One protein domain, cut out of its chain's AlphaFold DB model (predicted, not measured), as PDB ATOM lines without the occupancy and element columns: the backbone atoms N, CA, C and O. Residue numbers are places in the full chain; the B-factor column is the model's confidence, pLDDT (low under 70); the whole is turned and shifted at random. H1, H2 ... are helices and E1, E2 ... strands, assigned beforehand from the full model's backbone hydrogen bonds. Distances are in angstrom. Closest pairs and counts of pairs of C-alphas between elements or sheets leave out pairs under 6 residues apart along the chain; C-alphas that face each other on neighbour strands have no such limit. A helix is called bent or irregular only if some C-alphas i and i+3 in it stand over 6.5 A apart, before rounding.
ATOM      1  N   VAL A  10     100.479  87.416 100.228       97.56
ATOM      2  CA  VAL A  10     101.913  87.692 100.098       97.56
ATOM      3  C   VAL A  10     102.487  86.795  99.010       97.56
ATOM      4  O   VAL A  10     102.473  85.574  99.130       97.56
ATOM      5  N   ASN A  11     103.019  87.401  97.954       97.88
ATOM      6  CA  ASN A  11     103.607  86.690  96.820       97.88
ATOM      7  C   ASN A  11     105.131  86.824  96.854       97.88
ATOM      8  O   ASN A  11     105.666  87.913  96.642       97.88
ATOM      9  N   LEU A  12     105.821  85.721  97.127       97.62
ATOM     10  CA  LEU A  12     107.272  85.654  97.233       97.62
ATOM     11  C   LEU A  12     107.872  85.236  95.882       97.62
ATOM     12  O   LEU A  12     107.789  84.074  95.480       97.62
ATOM     13  N   TRP A  13     108.464  86.205  95.183       96.81
ATOM     14  CA  TRP A  13     109.129  86.024  93.891       96.81
ATOM     15  C   TRP A  13     110.603  85.673  94.110       96.81
ATOM     16  O   TRP A  13     111.456  86.556  94.130       96.81
ATOM     17  N   PHE A  14     110.889  84.387  94.310       95.75
ATOM     18  CA  PHE A  14     112.249  83.886  94.528       95.75
ATOM     19  C   PHE A  14     112.548  82.692  93.633       95.75
ATOM     20  O   PHE A  14     111.716  81.799  93.460       95.75
ATOM     21  N   GLU A  15     113.767  82.672  93.112       93.81
ATOM     22  CA  GLU A  15     114.276  81.647  92.207       93.81
ATOM     23  C   GLU A  15     114.782  80.423  92.988       93.81
ATOM     24  O   GLU A  15     114.504  80.262  94.185       93.81
ATOM     25  N   ASP A  16     115.451  79.506  92.292       92.06
ATOM     26  CA  ASP A  16     115.877  78.224  92.847       92.06
ATOM     27  C   ASP A  16     117.330  78.174  93.309       92.06
ATOM     28  O   ASP A  16     117.723  77.170  93.896       92.06
ATOM     29  N   ASP A  17     118.107  79.233  93.118       94.75
ATOM     30  CA  ASP A  17     119.474  79.317  93.623       94.75
ATOM     31  C   ASP A  17     119.533  79.551  95.148       94.75
ATOM     32  O   ASP A  17     118.556  79.940  95.801       94.75
ATOM     33  N   LEU A  18     120.708  79.312  95.733       96.25
ATOM     34  CA  LEU A  18     120.963  79.481  97.163       96.25
ATOM     35  C   LEU A  18     120.650  80.892  97.666       96.25
ATOM     36  O   LEU A  18     120.037  81.037  98.724       96.25
ATOM     37  N   PHE A  19     121.079  81.924  96.941       95.81
ATOM     38  CA  PHE A  19     120.918  83.311  97.362       95.81
ATOM     39  C   PHE A  19     119.435  83.693  97.456       95.81
ATOM     40  O   PHE A  19     118.991  84.252  98.466       95.81
ATOM     41  N   CYS A  20     118.640  83.321  96.454       95.88
ATOM     42  CA  CYS A  20     117.192  83.480  96.463       95.88
ATOM     43  C   CYS A  20     116.537  82.700  97.607       95.88
ATOM     44  O   CYS A  20     115.701  83.259  98.322       95.88
ATOM     45  N   LYS A  21     116.931  81.439  97.839       96.62
ATOM     46  CA  LYS A  21     116.358  80.636  98.931       96.62
ATOM     47  C   LYS A  21     116.659  81.224 100.307       96.62
ATOM     48  O   LYS A  21     115.736  81.347 101.107       96.62
ATOM     49  N   VAL A  22     117.892  81.655 100.571       98.00
ATOM     50  CA  VAL A  22     118.268  82.279 101.852       98.00
ATOM     51  C   VAL A  22     117.435  83.535 102.117       98.00
ATOM     52  O   VAL A  22     116.891  83.697 103.211       98.00
ATOM     53  N   ASN A  23     117.263  84.398 101.110       97.88
ATOM     54  CA  ASN A  23     116.429  85.594 101.242       97.88
ATOM     55  C   ASN A  23     114.946  85.258 101.444       97.88
ATOM     56  O   ASN A  23     114.258  85.932 102.215       97.88
ATOM     57  N   MET A  24     114.449  84.203 100.798       98.06
ATOM     58  CA  MET A  24     113.090  83.712 101.010       98.06
ATOM     59  C   MET A  24     112.888  83.206 102.442       98.06
ATOM     60  O   MET A  24     111.894  83.562 103.071       98.06
ATOM     61  N   TRP A  25     113.829  82.425 102.984       98.44
ATOM     62  CA  TRP A  25     113.782  81.943 104.370       98.44
ATOM     63  C   TRP A  25     113.769  83.105 105.365       98.44
ATOM     64  O   TRP A  25     112.950  83.128 106.285       98.44
ATOM     65  N   PHE A  26     114.611  84.115 105.130       98.19
ATOM     66  CA  PHE A  26     114.586  85.345 105.912       98.19
ATOM     67  C   PHE A  26     113.216  86.029 105.841       98.19
ATOM     68  O   PHE A  26     112.661  86.369 106.884       98.19
ATOM     69  N   CYS A  27     112.635  86.179 104.645       97.50
ATOM     70  CA  CYS A  27     111.304  86.767 104.488       97.50
ATOM     71  C   CYS A  27     110.250  85.996 105.289       97.50
ATOM     72  O   CYS A  27     109.511  86.617 106.048       97.50
ATOM     73  N   LEU A  28     110.220  84.663 105.185       97.31
ATOM     74  CA  LEU A  28     109.315  83.814 105.967       97.31
ATOM     75  C   LEU A  28     109.487  84.041 107.478       97.31
ATOM     76  O   LEU A  28     108.495  84.165 108.188       97.31
ATOM     77  N   SER A  29     110.727  84.197 107.954       96.75
ATOM     78  CA  SER A  29     111.037  84.416 109.377       96.75
ATOM     79  C   SER A  29     110.574  85.755 109.958       96.75
ATOM     80  O   SER A  29     110.503  85.898 111.177       96.75
ATOM     81  N   ILE A  30     110.268  86.744 109.111       95.81
ATOM     82  CA  ILE A  30     109.856  88.087 109.549       95.81
ATOM     83  C   ILE A  30     108.386  88.404 109.246       95.81
ATOM     84  O   ILE A  30     107.925  89.511 109.560       95.81
ATOM     85  N   LEU A  31     107.653  87.473 108.625       94.75
ATOM     86  CA  LEU A  31     106.217  87.619 108.402       94.75
ATOM     87  C   LEU A  31     105.456  87.553 109.739       94.75
ATOM     88  O   LEU A  31     105.828  86.798 110.636       94.75
ATOM     89  N   PRO A  32     104.399  88.364 109.916       89.44
ATOM     90  CA  PRO A  32     103.646  88.397 111.164       89.44
ATOM     91  C   PRO A  32     102.789  87.133 111.337       89.44
ATOM     92  O   PRO A  32     101.855  86.909 110.574       89.44
ATOM     93  N   GLU A  33     103.060  86.355 112.387       86.00
ATOM     94  CA  GLU A  33     102.302  85.137 112.729       86.00
ATOM     95  C   GLU A  33     100.881  85.423 113.239       86.00
ATOM     96  O   GLU A  33      99.996  84.577 113.160       86.00
ATOM     97  N   ASN A  34     100.639  86.624 113.769       85.31
ATOM     98  CA  ASN A  34      99.357  87.011 114.360       85.31
ATOM     99  C   ASN A  34      98.323  87.494 113.328       85.31
ATOM    100  O   ASN A  34      97.317  88.084 113.723       85.31
ATOM    101  N   LYS A  35      98.605  87.306 112.036       87.25
ATOM    102  CA  LYS A  35      97.751  87.720 110.924       87.25
ATOM    103  C   LYS A  35      97.431  86.525 110.047       87.25
ATOM    104  O   LYS A  35      98.298  85.699 109.777       87.25
ATOM    105  N   ASN A  36      96.207  86.470 109.545       91.81
ATOM    106  CA  ASN A  36      95.775  85.455 108.597       91.81
ATOM    107  C   ASN A  36      96.306  85.775 107.189       91.81
ATOM    108  O   ASN A  36      95.581  86.298 106.342       91.81
ATOM    109  N   LEU A  37      97.598  85.542 106.958       95.94
ATOM    110  CA  LEU A  37      98.234  85.761 105.661       95.94
ATOM    111  C   LEU A  37      98.124  84.519 104.778       95.94
ATOM    112  O   LEU A  37      98.340  83.401 105.236       95.94
ATOM    113  N   THR A  38      97.868  84.729 103.486       97.50
ATOM    114  CA  THR A  38      98.010  83.675 102.471       97.50
ATOM    115  C   THR A  38      99.322  83.888 101.731       97.50
ATOM    116  O   THR A  38      99.499  84.917 101.082       97.50
ATOM    117  N   ILE A  39     100.260  82.951 101.854       98.12
ATOM    118  CA  ILE A  39     101.627  83.120 101.351       98.12
ATOM    119  C   ILE A  39     101.840  82.197 100.157       98.12
ATOM    120  O   ILE A  39     101.588  80.998 100.238       98.12
ATOM    121  N   TYR A  40     102.336  82.750  99.056       98.44
ATOM    122  CA  TYR A  40     102.606  82.013  97.832       98.44
ATOM    123  C   TYR A  40     104.074  82.105  97.426       98.44
ATOM    124  O   TYR A  40     104.678  83.175  97.502       98.44
ATOM    125  N   ARG A  41     104.627  81.001  96.915       97.50
ATOM    126  CA  ARG A  41     105.876  80.982  96.152       97.50
ATOM    127  C   ARG A  41     105.582  81.165  94.671       97.50
ATOM    128  O   ARG A  41     104.701  80.501  94.125       97.50
ATOM    129  N   ILE A  42     106.362  82.006  94.005       96.81
ATOM    130  CA  ILE A  42     106.322  82.166  92.552       96.81
ATOM    131  C   ILE A  42     107.694  81.833  91.984       96.81
ATOM    132  O   ILE A  42     108.696  82.408  92.400       96.81
ATOM    133  N   LEU A  43     107.706  80.916  91.018       92.81
ATOM    134  CA  LEU A  43     108.897  80.431  90.326       92.81
ATOM    135  C   LEU A  43     108.911  80.913  88.869       92.81
ATOM    136  O   LEU A  43     107.841  81.011  88.250       92.81
ATOM    137  N   PRO A  44     110.090  81.177  88.284       90.44
ATOM    138  CA  PRO A  44     110.204  81.480  86.865       90.44
ATOM    139  C   PRO A  44     109.760  80.278  86.022       90.44
ATOM    140  O   PRO A  44     110.056  79.123  86.331       90.44
ATOM    141  N   LYS A  45     109.047  80.540  84.922       82.88
ATOM    142  CA  LYS A  45     108.824  79.537  83.874       82.88
ATOM    143  C   LYS A  45     110.098  79.438  83.034       82.88
ATOM    144  O   LYS A  45     110.265  80.207  82.091       82.88
ATOM    145  N   ALA A  46     110.990  78.529  83.415       65.19
ATOM    146  CA  ALA A  46     112.236  78.263  82.703       65.19
ATOM    147  C   ALA A  46     112.122  77.016  81.809       65.19
ATOM    148  O   ALA A  46     111.492  76.028  82.192       65.19
ATOM    149  N   ASP A  47     112.769  77.062  80.644       63.44
ATOM    150  CA  ASP A  47     113.120  75.864  79.879       63.44
ATOM    151  C   ASP A  47     114.312  75.168  80.566       63.44
ATOM    152  O   ASP A  47     115.186  75.840  81.117       63.44
ATOM    153  N   GLU A  48     114.388  73.830  80.520       57.81
ATOM    154  CA  GLU A  48     115.394  73.025  81.252       57.81
ATOM    155  C   GLU A  48     116.853  73.463  81.028       57.81
ATOM    156  O   GLU A  48     117.699  73.261  81.894       57.81
ATOM    157  N   LYS A  49     117.160  74.086  79.882       58.28
ATOM    158  CA  LYS A  49     118.520  74.524  79.528       58.28
ATOM    159  C   LYS A  49     118.988  75.785  80.260       58.28
ATOM    160  O   LYS A  49     120.184  76.038  80.275       58.28
ATOM    161  N   ASP A  50     118.073  76.551  80.851       62.69
ATOM    162  CA  ASP A  50     118.322  77.913  81.343       62.69
ATOM    163  C   ASP A  50     117.835  78.128  82.789       62.69
ATOM    164  O   ASP A  50     117.551  79.254  83.200       62.69
ATOM    165  N   HIS A  51     117.747  77.054  83.580       72.50
ATOM    166  CA  HIS A  51     117.141  77.065  84.918       72.50
ATOM    167  C   HIS A  51     117.663  78.191  85.839       72.50
ATOM    168  O   HIS A  51     116.869  78.849  86.508       72.50
ATOM    169  N   TRP A  52     118.970  78.483  85.804       78.19
ATOM    170  CA  TRP A  52     119.620  79.490  86.662       78.19
ATOM    171  C   TRP A  52     119.555  80.936  86.140       78.19
ATOM    172  O   TRP A  52     120.101  81.834  86.772       78.19
ATOM    173  N   LYS A  53     118.922  81.198  84.986       75.12
ATOM    174  CA  LYS A  53     118.734  82.577  84.480       75.12
ATOM    175  C   LYS A  53     117.572  83.309  85.151       75.12
ATOM    176  O   LYS A  53     117.494  84.540  85.073       75.12
ATOM    177  N   GLY A  54     116.662  82.563  85.771       85.06
ATOM    178  CA  GLY A  54     115.650  83.151  86.627       85.06
ATOM    179  C   GLY A  54     114.627  84.039  85.914       85.06
ATOM    180  O   GLY A  54     114.299  83.864  84.736       85.06
ATOM    181  N   PHE A  55     114.117  85.036  86.634       89.50
ATOM    182  CA  PHE A  55     113.151  86.006  86.122       89.50
ATOM    183  C   PHE A  55     113.763  87.000  85.131       89.50
ATOM    184  O   PHE A  55     113.033  87.556  84.312       89.50
ATOM    185  N   SER A  56     115.084  87.196  85.151       85.19
ATOM    186  CA  SER A  56     115.767  88.165  84.278       85.19
ATOM    187  C   SER A  56     115.580  87.880  82.780       85.19
ATOM    188  O   SER A  56     115.560  88.803  81.968       85.19
ATOM    189  N   ALA A  57     115.381  86.608  82.419       85.19
ATOM    190  CA  ALA A  57     115.138  86.160  81.051       85.19
ATOM    191  C   ALA A  57     113.641  85.995  80.711       85.19
ATOM    192  O   ALA A  57     113.296  85.550  79.614       85.19
ATOM    193  N   SER A  58     112.730  86.314  81.638       86.44
ATOM    194  CA  SER A  58     111.296  86.079  81.450       86.44
ATOM    195  C   SER A  58     110.636  87.153  80.583       86.44
ATOM    196  O   SER A  58     110.768  88.350  80.819       86.44
ATOM    197  N   THR A  59     109.842  86.718  79.602       90.06
ATOM    198  CA  THR A  59     108.907  87.601  78.888       90.06
ATOM    199  C   THR A  59     107.696  87.930  79.765       90.06
ATOM    200  O   THR A  59     107.370  87.171  80.680       90.06
ATOM    201  N   ASN A  60     106.950  88.993  79.440       91.75
ATOM    202  CA  ASN A  60     105.701  89.327  80.145       91.75
ATOM    203  C   ASN A  60     104.727  88.138  80.208       91.75
ATOM    204  O   ASN A  60     104.170  87.851  81.263       91.75
ATOM    205  N   SER A  61     104.590  87.379  79.112       92.19
ATOM    206  CA  SER A  61     103.741  86.181  79.086       92.19
ATOM    207  C   SER A  61     104.229  85.092  80.051       92.19
ATOM    208  O   SER A  61     103.415  84.410  80.673       92.19
ATOM    209  N   ASN A  62     105.545  84.924  80.213       91.38
ATOM    210  CA  ASN A  62     106.093  83.971  81.181       91.38
ATOM    211  C   ASN A  62     105.881  84.440  82.623       91.38
ATOM    212  O   ASN A  62     105.541  83.611  83.462       91.38
ATOM    213  N   LEU A  63     105.987  85.743  82.902       93.19
ATOM    214  CA  LEU A  63     105.695  86.304  84.228       93.19
ATOM    215  C   LEU A  63     104.221  86.117  84.619       93.19
ATOM    216  O   LEU A  63     103.932  85.688  85.737       93.19
ATOM    217  N   GLU A  64     103.287  86.353  83.694       94.62
ATOM    218  CA  GLU A  64     101.854  86.098  83.910       94.62
ATOM    219  C   GLU A  64     101.573  84.614  84.190       94.62
ATOM    220  O   GLU A  64     100.807  84.273  85.098       94.62
ATOM    221  N   LYS A  65     102.228  83.711  83.447       93.62
ATOM    222  CA  LYS A  65     102.132  82.262  83.676       93.62
ATOM    223  C   LYS A  65     102.726  81.857  85.023       93.62
ATOM    224  O   LYS A  65     102.117  81.039  85.706       93.62
ATOM    225  N   SER A  66     103.876  82.413  85.402       94.56
ATOM    226  CA  SER A  66     104.506  82.200  86.709       94.56
ATOM    227  C   SER A  66     103.569  82.601  87.843       94.56
ATOM    228  O   SER A  66     103.324  81.792  88.736       94.56
ATOM    229  N   PHE A  67     102.984  83.801  87.766       96.38
ATOM    230  CA  PHE A  67     102.016  84.285  88.752       96.38
ATOM    231  C   PHE A  67     100.772  83.390  88.829       96.38
ATOM    232  O   PHE A  67     100.308  83.047  89.915       96.38
ATOM    233  N   SER A  68     100.263  82.950  87.677       96.12
ATOM    234  CA  SER A  68      99.104  82.050  87.608       96.12
ATOM    235  C   SER A  68      99.393  80.650  88.164       96.12
ATOM    236  O   SER A  68      98.472  79.964  88.594       96.12
ATOM    237  N   SER A  69     100.660  80.218  88.174       94.38
ATOM    238  CA  SER A  69     101.105  78.935  88.734       94.38
ATOM    239  C   SER A  69     101.769  79.066  90.107       94.38
ATOM    240  O   SER A  69     102.651  78.271  90.436       94.38
ATOM    241  N   LYS A  70     101.396  80.086  90.883       96.69
ATOM    242  CA  LYS A  70     101.892  80.288  92.246       96.69
ATOM    243  C   LYS A  70     101.551  79.099  93.154       96.69
ATOM    244  O   LYS A  70     100.482  78.500  93.039       96.69
ATOM    245  N   ILE A  71     102.461  78.767  94.061       97.50
ATOM    246  CA  ILE A  71     102.377  77.603  94.949       97.50
ATOM    247  C   ILE A  71     102.051  78.095  96.354       97.50
ATOM    248  O   ILE A  71     102.738  78.975  96.859       97.50
ATOM    249  N   LEU A  72     100.992  77.573  96.971       98.25
ATOM    250  CA  LEU A  72     100.609  77.948  98.333       98.25
ATOM    251  C   LEU A  72     101.588  77.327  99.336       98.25
ATOM    252  O   LEU A  72     101.776  76.114  99.311       98.25
ATOM    253  N   PHE A  73     102.153  78.145 100.222       98.25
ATOM    254  CA  PHE A  73     102.874  77.653 101.392       98.25
ATOM    255  C   PHE A  73     101.884  77.106 102.416       98.25
ATOM    256  O   PHE A  73     100.948  77.808 102.812       98.25
ATOM    257  N   ASP A  74     102.117  75.883 102.883       96.62
ATOM    258  CA  ASP A  74     101.445  75.382 104.075       96.62
ATOM    259  C   ASP A  74     102.231  75.719 105.358       96.62
ATOM    260  O   ASP A  74     103.293  76.348 105.335       96.62
ATOM    261  N   LYS A  75     101.692  75.322 106.516       95.50
ATOM    262  CA  LYS A  75     102.339  75.595 107.805       95.50
ATOM    263  C   LYS A  75     103.699  74.899 107.942       95.50
ATOM    264  O   LYS A  75     104.609  75.499 108.504       95.50
ATOM    265  N   ASN A  76     103.836  73.676 107.429       97.19
ATOM    266  CA  ASN A  76     105.084  72.918 107.497       97.19
ATOM    267  C   ASN A  76     106.153  73.551 106.603       97.19
ATOM    268  O   ASN A  76     107.312  73.609 106.999       97.19
ATOM    269  N   ASP A  77     105.770  74.061 105.432       97.88
ATOM    270  CA  ASP A  77     106.680  74.781 104.545       97.88
ATOM    271  C   ASP A  77     107.201  76.065 105.209       97.88
ATOM    272  O   ASP A  77     108.395  76.370 105.151       97.88
ATOM    273  N   ILE A  78     106.312  76.821 105.862       97.69
ATOM    274  CA  ILE A  78     106.690  78.041 106.590       97.69
ATOM    275  C   ILE A  78     107.651  77.694 107.732       97.69
ATOM    276  O   ILE A  78     108.703  78.322 107.847       97.69
ATOM    277  N   ASP A  79     107.333  76.671 108.527       97.88
ATOM    278  CA  ASP A  79     108.172  76.237 109.649       97.88
ATOM    279  C   ASP A  79     109.541  75.737 109.183       97.88
ATOM    280  O   ASP A  79     110.566  76.131 109.741       97.88
ATOM    281  N   LEU A  80     109.578  74.965 108.093       98.56
ATOM    282  CA  LEU A  80     110.818  74.538 107.455       98.56
ATOM    283  C   LEU A  80     111.662  75.742 107.015       98.56
ATOM    284  O   LEU A  80     112.859  75.778 107.289       98.56
ATOM    285  N   GLY A  81     111.057  76.744 106.371       98.31
ATOM    286  CA  GLY A  81     111.750  77.970 105.970       98.31
ATOM    287  C   GLY A  81     112.328  78.748 107.156       98.31
ATOM    288  O   GLY A  81     113.467  79.210 107.097       98.31
ATOM    289  N   ILE A  82     111.576  78.855 108.253       98.44
ATOM    290  CA  ILE A  82     112.025  79.512 109.486       98.44
ATOM    291  C   ILE A  82     113.214  78.764 110.106       98.44
ATOM    292  O   ILE A  82     114.193  79.391 110.516       98.44
ATOM    293  N   ASP A  83     113.158  77.437 110.167       98.69
ATOM    294  CA  ASP A  83     114.235  76.636 110.750       98.69
ATOM    295  C   ASP A  83     115.482  76.600 109.856       98.69
ATOM    296  O   ASP A  83     116.601  76.662 110.372       98.69
ATOM    297  N   LEU A  84     115.315  76.607 108.528       98.69
ATOM    298  CA  LEU A  84     116.413  76.791 107.572       98.69
ATOM    299  C   LEU A  84     117.105  78.142 107.781       98.69
ATOM    300  O   LEU A  84     118.334  78.195 107.812       98.69
ATOM    301  N   TRP A  85     116.338  79.220 107.979       98.69
ATOM    302  CA  TRP A  85     116.899  80.536 108.277       98.69
ATOM    303  C   TRP A  85     117.724  80.526 109.567       98.69
ATOM    304  O   TRP A  85     118.883  80.943 109.544       98.69
ATOM    305  N   LYS A  86     117.180  79.995 110.670       98.56
ATOM    306  CA  LYS A  86     117.910  79.894 111.949       98.56
ATOM    307  C   LYS A  86     119.206  79.096 111.793       98.56
ATOM    308  O   LYS A  86     120.272  79.569 112.178       98.56
ATOM    309  N   ALA A  87     119.130  77.919 111.169       98.56
ATOM    310  CA  ALA A  87     120.292  77.065 110.941       98.56
ATOM    311  C   ALA A  87     121.355  77.762 110.075       98.56
ATOM    312  O   ALA A  87     122.550  77.639 110.344       98.56
ATOM    313  N   TYR A  88     120.929  78.526 109.065       98.44
ATOM    314  CA  TYR A  88     121.818  79.330 108.230       98.44
ATOM    315  C   TYR A  88     122.513  80.442 109.028       98.44
ATOM    316  O   TYR A  88     123.734  80.568 108.950       98.44
ATOM    317  N   GLN A  89     121.770  81.199 109.846       98.06
ATOM    318  CA  GLN A  89     122.325  82.259 110.701       98.06
ATOM    319  C   GLN A  89     123.367  81.735 111.696       98.06
ATOM    320  O   GLN A  89     124.381  82.388 111.941       98.06
ATOM    321  N   GLU A  90     123.131  80.551 112.254       98.06
ATOM    322  CA  GLU A  90     124.038  79.888 113.194       98.06
ATOM    323  C   GLU A  90     125.210  79.177 112.502       98.06
ATOM    324  O   GLU A  90     126.079  78.618 113.173       98.06
ATOM    325  N   ASN A  91     125.241  79.171 111.163       97.12
ATOM    326  CA  ASN A  91     126.163  78.369 110.361       97.12
ATOM    327  C   ASN A  91     126.140  76.874 110.757       97.12
ATOM    328  O   ASN A  91     127.158  76.176 110.727       97.12
ATOM    329  N   ASN A  92     124.964  76.369 111.144       98.38
ATOM    330  CA  ASN A  92     124.760  75.002 111.600       98.38
ATOM    331  C   ASN A  92     124.604  74.051 110.404       98.38
ATOM    332  O   ASN A  92     123.503  73.724 109.956       98.38
ATOM    333  N   LYS A  93     125.747  73.610 109.878       97.81
ATOM    334  CA  LYS A  93     125.838  72.767 108.676       97.81
ATOM    335  C   LYS A  93     125.133  71.417 108.816       97.81
ATOM    336  O   LYS A  93     124.530  70.945 107.856       97.81
ATOM    337  N   GLU A  94     125.205  70.803 109.995       98.19
ATOM    338  CA  GLU A  94     124.552  69.517 110.261       98.19
ATOM    339  C   GLU A  94     123.029  69.664 110.214       98.19
ATOM    340  O   GLU A  94     122.348  68.889 109.539       98.19
ATOM    341  N   LEU A  95     122.501  70.707 110.863       98.38
ATOM    342  CA  LEU A  95     121.071  70.985 110.857       98.38
ATOM    343  C   LEU A  95     120.569  71.357 109.459       98.38
ATOM    344  O   LEU A  95     119.540  70.832 109.047       98.38
ATOM    345  N   LEU A  96     121.299  72.187 108.705       98.44
ATOM    346  CA  LEU A  96     120.955  72.496 107.311       98.44
ATOM    347  C   LEU A  96     120.865  71.226 106.460       98.44
ATOM    348  O   LEU A  96     119.875  71.034 105.756       98.44
ATOM    349  N   SER A  97     121.860  70.340 106.563       98.25
ATOM    350  CA  SER A  97     121.866  69.059 105.849       98.25
ATOM    351  C   SER A  97     120.635  68.220 106.207       98.25
ATOM    352  O   SER A  97     119.898  67.788 105.321       98.25
ATOM    353  N   LYS A  98     120.329  68.084 107.504       98.50
ATOM    354  CA  LYS A  98     119.147  67.354 107.985       98.50
ATOM    355  C   LYS A  98     117.831  67.965 107.494       98.50
ATOM    356  O   LYS A  98     116.948  67.232 107.058       98.50
ATOM    357  N   LEU A  99     117.681  69.287 107.576       98.44
ATOM    358  CA  LEU A  99     116.478  69.991 107.122       98.44
ATOM    359  C   LEU A  99     116.286  69.849 105.608       98.44
ATOM    360  O   LEU A  99     115.148  69.752 105.155       98.44
ATOM    361  N   SER A 100     117.379  69.772 104.844       97.75
ATOM    362  CA  SER A 100     117.340  69.658 103.383       97.75
ATOM    363  C   SER A 100     116.748  68.347 102.851       97.75
ATOM    364  O   SER A 100     116.362  68.283 101.688       97.75
ATOM    365  N   GLU A 101     116.622  67.323 103.704       97.81
ATOM    366  CA  GLU A 101     115.968  66.053 103.363       97.81
ATOM    367  C   GLU A 101     114.431  66.152 103.356       97.81
ATOM    368  O   GLU A 101     113.757  65.242 102.869       97.81
ATOM    369  N   ASN A 102     113.851  67.239 103.883       96.56
ATOM    370  CA  ASN A 102     112.407  67.453 103.825       96.56
ATOM    371  C   ASN A 102     111.970  67.762 102.391       96.56
ATOM    372  O   ASN A 102     112.478  68.680 101.746       96.56
ATOM    373  N   GLN A 103     110.980  67.015 101.905       92.44
ATOM    374  CA  GLN A 103     110.389  67.250 100.594       92.44
ATOM    375  C   GLN A 103     109.292  68.303 100.694       92.44
ATOM    376  O   GLN A 103     108.353  68.160 101.472       92.44
ATOM    377  N   SER A 104     109.396  69.335  99.865       94.19
ATOM    378  CA  SER A 104     108.395  70.387  99.765       94.19
ATOM    379  C   SER A 104     108.349  70.925  98.342       94.19
ATOM    380  O   SER A 104     109.378  71.243  97.743       94.19
TER     381      SER A 104
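AT A GLANCE: This is residues 10 to 104 of the 169 residues of an uncharacterized protein of Chryseobacterium sp. RU37D (UniProt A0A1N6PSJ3). Two groups of helices, H1, H4 and H5 on one side and H2 and H3 on the other, are joined by a small two-stranded ribbon, E1 and E2, and by the stretch of residues 69 to 74 that runs from H3 back to H4. In the larger group H4 crosses H1 steeply and H5 folds back beside H4; in the smaller one H2 is irregular and H2 and H3 are only loosely together. The printed part has 95 residues with five named helices and two named strands, in the order E1, H1, E2, H2, H3, H4, H5; the sheet, E1 then E2, is parallel and the class is mostly helix. The whole is compact, with a radius of gyration of the C-alphas of 14.2 A, and spans 38 by 33 by 20 A.

IN THESE COORDINATES: E1 is residues 10 to 13, 9.7 A long, and begins at C-alpha 10 at (101.913, 87.692, 100.098). H1 is residues 18 to 30, 18.7 A. E2 is residues 38 to 42, 13.0 A. H2 is residues 48 to 57, 13.1 A; it is irregular, with C-alphas 52 and 55 9.2 A apart. H3 is residues 60 to 68, 12.3 A. H4, the longest helix, is residues 75 to 89, 21.3 A, beginning at C-alpha 75 at (102.339, 75.595, 107.805). H5 is residues 93 to 100, 10.5 A, ending at C-alpha 100 at (117.340, 69.658, 103.383).

HOW THE PARTS SIT: E1 and E2 are parallel at 14 degrees; N 10 and O 38, 2.8 A, and N 42 and O 12, 2.9 A, are within hydrogen-bond range. E1, H1 and E2 form a strand-helix-strand unit, two parallel neighbour strands with a helix between, and its crossover is right-handed. The closest C-alphas of E1 and H1, those of Leu 12 and Met 24, are 7.2 A apart. H1 and H4 touch, closest at the C-alphas of Trp 25 and Gly 81, 4.7 A; they run opposite ways at a steep tilt of 68 degrees, only just short of about perpendicular. H4 and H5 form a helical hairpin and touch at Ala 87 and Leu 96, their closest C-alphas, 5.9 A, at a shallow tilt of 18 degrees, opposite ways. The closest C-alphas of E2 and H3, those of Ile 42 and Ser 66, are 6.1 A apart. H2 and H3 are close but not clearly touching, with the C-alphas of Phe 55 and Leu 63 closest at 7.7 A, and about perpendicular at 80 degrees. Among the pairs apart are H1 and H2, and H3 and H4. Residues 40 to 41 of E2 pair antiparallel with residues 71 to 72. In H1, H3, H4 and H5 every O i to N i+4 pair is within hydrogen-bond range; in H2 it is 0 of 6, with 1 of 7 O i to N i+3 pairs.

THE WHOLE: The C-alphas of Asn 34 and Lys 49, the two farthest apart, are 41.7 A apart. The printed part has no cut and no long link. The mean pLDDT of the printed part is 92.9; residues 46 to 50 are under 70.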